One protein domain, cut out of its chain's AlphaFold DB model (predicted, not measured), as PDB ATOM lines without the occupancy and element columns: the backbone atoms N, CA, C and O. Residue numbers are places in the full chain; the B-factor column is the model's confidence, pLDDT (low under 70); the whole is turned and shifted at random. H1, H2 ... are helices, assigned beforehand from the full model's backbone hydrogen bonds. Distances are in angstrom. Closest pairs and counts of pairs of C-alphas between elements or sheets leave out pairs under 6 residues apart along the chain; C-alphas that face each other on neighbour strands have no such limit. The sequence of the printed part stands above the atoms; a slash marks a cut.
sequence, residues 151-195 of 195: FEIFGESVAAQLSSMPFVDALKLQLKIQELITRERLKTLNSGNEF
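AT A GLANCE: This is residues 151 to 195 of the 195 residues of an uncharacterized protein of Callosobruchus maculatus (UniProt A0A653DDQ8). Two helices of unequal length make an open, nearly flat V: the short arm H1 and the long arm H2 meet near the link between them and spread apart from there. H2 with the tail after it makes the longest axis, and the space between the free parts of the arms is empty. The printed part has 45 residues with two named helices, H1 then H2 along the chain, and no named strand; its class is all helix. It is only just extended, close to loose, with a radius of gyration of the C-alphas of 14.1 A and spans of 46 by 23 by 5 A.

IN THESE COORDINATES: Find C-alpha 151 at (36.312, -29.595, 42.387); there H1 begins, residues 151 to 162, 16.1 A from first to last C-alpha. After residues 163 to 166, look for C-alpha 167 at (28.246, -32.955, 20.774), where H2 begins. H2, residues 167 to 191, runs 36.3 A to C-alpha 191 at (17.234, -22.397, 53.742).

HOW THE PARTS SIT: H1 and H2 only just touch, with 3 pairs of C-alphas within 8 A. Look at Leu 162 and Ala 170 for the closest C-alphas, 5.0 A apart. H1 touches H2 with residue 162 alone, and H2 touches H1 with residues 170 to 174 alone. They run opposite ways at a shallow tilt of 31 degrees and form a helical hairpin. In H1 and H2, every O i to N i+4 pair is within hydrogen-bond range.

THE WHOLE: The two C-alphas farthest apart are those of Pro 166 and Phe 195, at 46.5 A. The link from H1 to H2 is tight, and the printed part has no cut. Residues 151 to 157, 163 to 169 and 178 to 195 stand free. Phe 195 is the chain's last residue. The mean pLDDT of the printed part is 92.1; look at residues 192 to 195 for values under 70.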
ATOM      1  N   PHE A 151      37.403 -30.019  43.272       94.19
ATOM      2  CA  PHE A 151      36.312 -29.595  42.387       94.19
ATOM      3  C   PHE A 151      36.794 -29.219  40.981       94.19
ATOM      4  O   PHE A 151      36.053 -29.335  40.009       94.19
ATOM      5  N   GLU A 152      38.045 -28.788  40.864       96.00
ATOM      6  CA  GLU A 152      38.687 -28.358  39.621       96.00
ATOM      7  C   GLU A 152      39.305 -29.558  38.877       96.00
ATOM      8  O   GLU A 152      39.289 -29.618  37.647       96.00
ATOM      9  N   ILE A 153      39.800 -30.559  39.618       94.88
ATOM     10  CA  ILE A 153      40.158 -31.891  39.101       94.88
ATOM     11  C   ILE A 153      38.892 -32.608  38.602       94.88
ATOM     12  O   ILE A 153      38.873 -33.141  37.491       94.88
ATOM     13  N   PHE A 154      37.807 -32.567  39.380       96.62
ATOM     14  CA  PHE A 154      36.500 -33.086  38.979       96.62
ATOM     15  C   PHE A 154      35.941 -32.355  37.749       96.62
ATOM     16  O   PHE A 154      35.498 -33.009  36.807       96.62
ATOM     17  N   GLY A 155      36.018 -31.021  37.710       96.50
ATOM     18  CA  GLY A 155      35.574 -30.215  36.569       96.50
ATOM     19  C   GLY A 155      36.285 -30.583  35.265       96.50
ATOM     20  O   GLY A 155      35.633 -30.738  34.235       96.50
ATOM     21  N   GLU A 156      37.597 -30.817  35.313       96.25
ATOM     22  CA  GLU A 156      38.371 -31.298  34.159       96.25
ATOM     23  C   GLU A 156      37.988 -32.728  33.752       96.25
ATOM     24  O   GLU A 156      37.872 -33.019  32.563       96.25
ATOM     25  N   SER A 157      37.727 -33.614  34.721       96.44
ATOM     26  CA  SER A 157      37.236 -34.973  34.457       96.44
ATOM     27  C   SER A 157      35.870 -34.961  33.760       96.44
ATOM     28  O   SER A 157      35.663 -35.694  32.792       96.44
ATOM     29  N   VAL A 158      34.951 -34.094  34.197       97.38
ATOM     30  CA  VAL A 158      33.646 -33.882  33.551       97.38
ATOM     31  C   VAL A 158      33.818 -33.282  32.154       97.38
ATOM     32  O   VAL A 158      33.190 -33.761  31.210       97.38
ATOM     33  N   ALA A 159      34.695 -32.290  31.983       97.19
ATOM     34  CA  ALA A 159      34.979 -31.698  30.676       97.19
ATOM     35  C   ALA A 159      35.535 -32.739  29.689       97.19
ATOM     36  O   ALA A 159      35.019 -32.863  28.579       97.19
ATOM     37  N   ALA A 160      36.507 -33.555  30.109       96.88
ATOM     38  CA  ALA A 160      37.073 -34.631  29.299       96.88
ATOM     39  C   ALA A 160      36.026 -35.692  28.906       96.88
ATOM     40  O   ALA A 160      36.034 -36.174  27.772       96.88
ATOM     41  N   GLN A 161      35.090 -36.020  29.804       97.69
ATOM     42  CA  GLN A 161      33.960 -36.907  29.504       97.69
ATOM     43  C   GLN A 161      33.014 -36.287  28.463       97.69
ATOM     44  O   GLN A 161      32.695 -36.946  27.470       97.69
ATOM     45  N   LEU A 162      32.628 -35.016  28.625       97.38
ATOM     46  CA  LEU A 162      31.776 -34.294  27.670       97.38
ATOM     47  C   LEU A 162      32.440 -34.169  26.288       97.38
ATOM     48  O   LEU A 162      31.781 -34.386  25.276       97.38
ATOM     49  N   SER A 163      33.750 -33.912  26.230       96.06
ATOM     50  CA  SER A 163      34.529 -33.894  24.978       96.06
ATOM     51  C   SER A 163      34.677 -35.265  24.298       96.06
ATOM     52  O   SER A 163      35.116 -35.323  23.151       96.06
ATOM     53  N   SER A 164      34.346 -36.368  24.980       94.38
ATOM     54  CA  SER A 164      34.487 -37.739  24.456       94.38
ATOM     55  C   SER A 164      33.204 -38.332  23.857       94.38
ATOM     56  O   SER A 164      33.258 -39.384  23.218       94.38
ATOM     57  N   MET A 165      32.060 -37.665  24.040       95.38
ATOM     58  CA  MET A 165      30.740 -38.106  23.574       95.38
ATOM     59  C   MET A 165      30.200 -37.208  22.439       95.38
ATOM     60  O   MET A 165      30.749 -36.132  22.195       95.38
ATOM     61  N   PRO A 166      29.136 -37.613  21.715       97.94
ATOM     62  CA  PRO A 166      28.561 -36.795  20.648       97.94
ATOM     63  C   PRO A 166      28.127 -35.411  21.146       97.94
ATOM     64  O   PRO A 166      27.450 -35.291  22.164       97.94
ATOM     65  N   PHE A 167      28.462 -34.360  20.391       96.94
ATOM     66  CA  PHE A 167      28.246 -32.955  20.774       96.94
ATOM     67  C   PHE A 167      26.803 -32.636  21.212       96.94
ATOM     68  O   PHE A 167      26.584 -31.917  22.185       96.94
ATOM     69  N   VAL A 168      25.811 -33.215  20.531       97.38
ATOM     70  CA  VAL A 168      24.383 -33.035  20.845       97.38
ATOM     71  C   VAL A 168      24.020 -33.610  22.220       97.38
ATOM     72  O   VAL A 168      23.156 -33.060  22.902       97.38
ATOM     73  N   ASP A 169      24.677 -34.685  22.652       96.44
ATOM     74  CA  ASP A 169      24.450 -35.313  23.956       96.44
ATOM     75  C   ASP A 169      25.297 -34.662  25.056       96.44
ATOM     76  O   ASP A 169      24.800 -34.458  26.165       96.44
ATOM     77  N   ALA A 170      26.508 -34.204  24.717       97.69
ATOM     78  CA  ALA A 170      27.322 -33.356  25.586       97.69
ATOM     79  C   ALA A 170      26.567 -32.079  25.999       97.69
ATOM     80  O   ALA A 170      26.516 -31.759  27.186       97.69
ATOM     81  N   LEU A 171      25.900 -31.391  25.062       98.00
ATOM     82  CA  LEU A 171      25.089 -30.204  25.370       98.00
ATOM     83  C   LEU A 171      23.899 -30.514  26.298       98.00
ATOM     84  O   LEU A 171      23.657 -29.764  27.246       98.00
ATOM     85  N   LYS A 172      23.178 -31.625  26.074       97.50
ATOM     86  CA  LYS A 172      22.082 -32.065  26.966       97.50
ATOM     87  C   LYS A 172      22.597 -32.319  28.385       97.50
ATOM     88  O   LYS A 172      21.970 -31.896  29.356       97.50
ATOM     89  N   LEU A 173      23.734 -33.006  28.504       98.06
ATOM     90  CA  LEU A 173      24.317 -33.374  29.791       98.06
ATOM     91  C   LEU A 173      24.905 -32.156  30.520       98.06
ATOM     92  O   LEU A 173      24.663 -31.996  31.715       98.06
ATOM     93  N   GLN A 174      25.576 -31.249  29.804       97.06
ATOM     94  CA  GLN A 174      26.046 -29.963  30.330       97.06
ATOM     95  C   GLN A 174      24.890 -29.146  30.927       97.06
ATOM     96  O   GLN A 174      24.996 -28.684  32.065       97.06
ATOM     97  N   LEU A 175      23.771 -29.016  30.203       97.94
ATOM     98  CA  LEU A 175      22.577 -28.329  30.700       97.94
ATOM     99  C   LEU A 175      22.036 -28.995  31.977       97.94
ATOM    100  O   LEU A 175      21.711 -28.302  32.941       97.94
ATOM    101  N   LYS A 176      21.995 -30.333  32.028       98.06
ATOM    102  CA  LYS A 176      21.507 -31.073  33.205       98.06
ATOM    103  C   LYS A 176      22.416 -30.918  34.432       98.06
ATOM    104  O   LYS A 176      21.914 -30.830  35.553       98.06
ATOM    105  N   ILE A 177      23.733 -30.838  34.231       97.75
ATOM    106  CA  ILE A 177      24.715 -30.554  35.289       97.75
ATOM    107  C   ILE A 177      24.520 -29.127  35.827       97.75
ATOM    108  O   ILE A 177      24.447 -28.931  37.041       97.75
ATOM    109  N   GLN A 178      24.363 -28.138  34.941       97.62
ATOM    110  CA  GLN A 178      24.097 -26.746  35.327       97.62
ATOM    111  C   GLN A 178      22.764 -26.597  36.080       97.62
ATOM    112  O   GLN A 178      22.719 -25.911  37.103       97.62
ATOM    113  N   GLU A 179      21.703 -27.280  35.640       98.12
ATOM    114  CA  GLU A 179      20.403 -27.320  36.327       98.12
ATOM    115  C   GLU A 179      20.539 -27.866  37.757       98.12
ATOM    116  O   GLU A 179      20.000 -27.279  38.695       98.12
ATOM    117  N   LEU A 180      21.285 -28.961  37.947       98.25
ATOM    118  CA  LEU A 180      21.483 -29.587  39.258       98.25
ATOM    119  C   LEU A 180      22.247 -28.664  40.217       98.25
ATOM    120  O   LEU A 180      21.780 -28.432  41.333       98.25
ATOM    121  N   ILE A 181      23.368 -28.086  39.770       96.31
ATOM    122  CA  ILE A 181      24.160 -27.127  40.562       96.31
ATOM    123  C   ILE A 181      23.315 -25.898  40.930       96.31
ATOM    124  O   ILE A 181      23.367 -25.422  42.064       96.31
ATOM    125  N   THR A 182      22.510 -25.394  39.992       96.88
ATOM    126  CA  THR A 182      21.633 -24.236  40.222       96.88
ATOM    127  C   THR A 182      20.529 -24.560  41.231       96.88
ATOM    128  O   THR A 182      20.272 -23.753  42.122       96.88
ATOM    129  N   ARG A 183      19.923 -25.753  41.156       96.50
ATOM    130  CA  ARG A 183      18.863 -26.189  42.080       96.50
ATOM    131  C   ARG A 183      19.350 -26.265  43.526       96.50
ATOM    132  O   ARG A 183      18.699 -25.708  44.406       96.50
ATOM    133  N   GLU A 184      20.497 -26.899  43.773       95.88
ATOM    134  CA  GLU A 184      21.031 -26.990  45.138       95.88
ATOM    135  C   GLU A 184      21.514 -25.622  45.654       95.88
ATOM    136  O   GLU A 184      21.255 -25.300  46.810       95.88
ATOM    137  N   ARG A 185      22.093 -24.756  44.804       94.94
ATOM    138  CA  ARG A 185      22.417 -23.365  45.186       94.94
ATOM    139  C   ARG A 185      21.182 -22.575  45.632       94.94
ATOM    140  O   ARG A 185      21.226 -21.933  46.677       94.94
ATOM    141  N   LEU A 186      20.085 -22.635  44.874       93.75
ATOM    142  CA  LEU A 186      18.825 -21.968  45.232       93.75
ATOM    143  C   LEU A 186      18.237 -22.518  46.539       93.75
ATOM    144  O   LEU A 186      17.749 -21.754  47.367       93.75
ATOM    145  N   LYS A 187      18.335 -23.829  46.761       94.00
ATOM    146  CA  LYS A 187      17.911 -24.480  48.006       94.00
ATOM    147  C   LYS A 187      18.732 -24.013  49.212       94.00
ATOM    148  O   LYS A 187      18.138 -23.660  50.224       94.00
ATOM    149  N   THR A 188      20.063 -23.935  49.103       92.19
ATOM    150  CA  THR A 188      20.923 -23.392  50.173       92.19
ATOM    151  C   THR A 188      20.592 -21.933  50.491       92.19
ATOM    152  O   THR A 188      20.536 -21.577  51.664       92.19
ATOM    153  N   LEU A 189      20.332 -21.102  49.474       89.69
ATOM    154  CA  LEU A 189      19.930 -19.704  49.673       89.69
ATOM    155  C   LEU A 189      18.575 -19.593  50.385       89.69
ATOM    156  O   LEU A 189      18.459 -18.839  51.345       89.69
ATOM    157  N   ASN A 190      17.576 -20.379  49.974       84.94
ATOM    158  CA  ASN A 190      16.252 -20.356  50.601       84.94
ATOM    159  C   ASN A 190      16.288 -20.854  52.058       84.94
ATOM    160  O   ASN A 190      15.658 -20.250  52.917       84.94
ATOM    161  N   SER A 191      17.058 -21.907  52.363       79.06
ATOM    162  CA  SER A 191      17.234 -22.397  53.742       79.06
ATOM    163  C   SER A 191      18.076 -21.470  54.630       79.06
ATOM    164  O   SER A 191      18.040 -21.608  55.847       79.06
ATOM    165  N   GLY A 192      18.822 -20.525  54.051       63.69
ATOM    166  CA  GLY A 192      19.538 -19.483  54.796       63.69
ATOM    167  C   GLY A 192      18.653 -18.320  55.262       63.69
ATOM    168  O   GLY A 192      19.171 -17.397  55.882       63.69
ATOM    169  N   ASN A 193      17.353 -18.351  54.950       60.22
ATOM    170  CA  ASN A 193      16.421 -17.232  55.107       60.22
ATOM    171  C   ASN A 193      15.324 -17.482  56.172       60.22
ATOM    172  O   ASN A 193      14.346 -16.740  56.215       60.22
ATOM    173  N   GLU A 194      15.467 -18.526  57.004       54.88
ATOM    174  CA  GLU A 194      14.531 -18.900  58.086       54.88
ATOM    175  C   GLU A 194      15.156 -18.776  59.497       54.88
ATOM    176  O   GLU A 194      14.980 -19.653  60.344       54.88
ATOM    177  N   PHE A 195      15.890 -17.683  59.748       45.66
ATOM    178  CA  PHE A 195      16.415 -17.282  61.065       45.66
ATOM    179  C   PHE A 195      16.315 -15.762  61.262       45.66
ATOM    180  O   PHE A 195      16.611 -15.035  60.287       45.66
TER     181      PHE A 195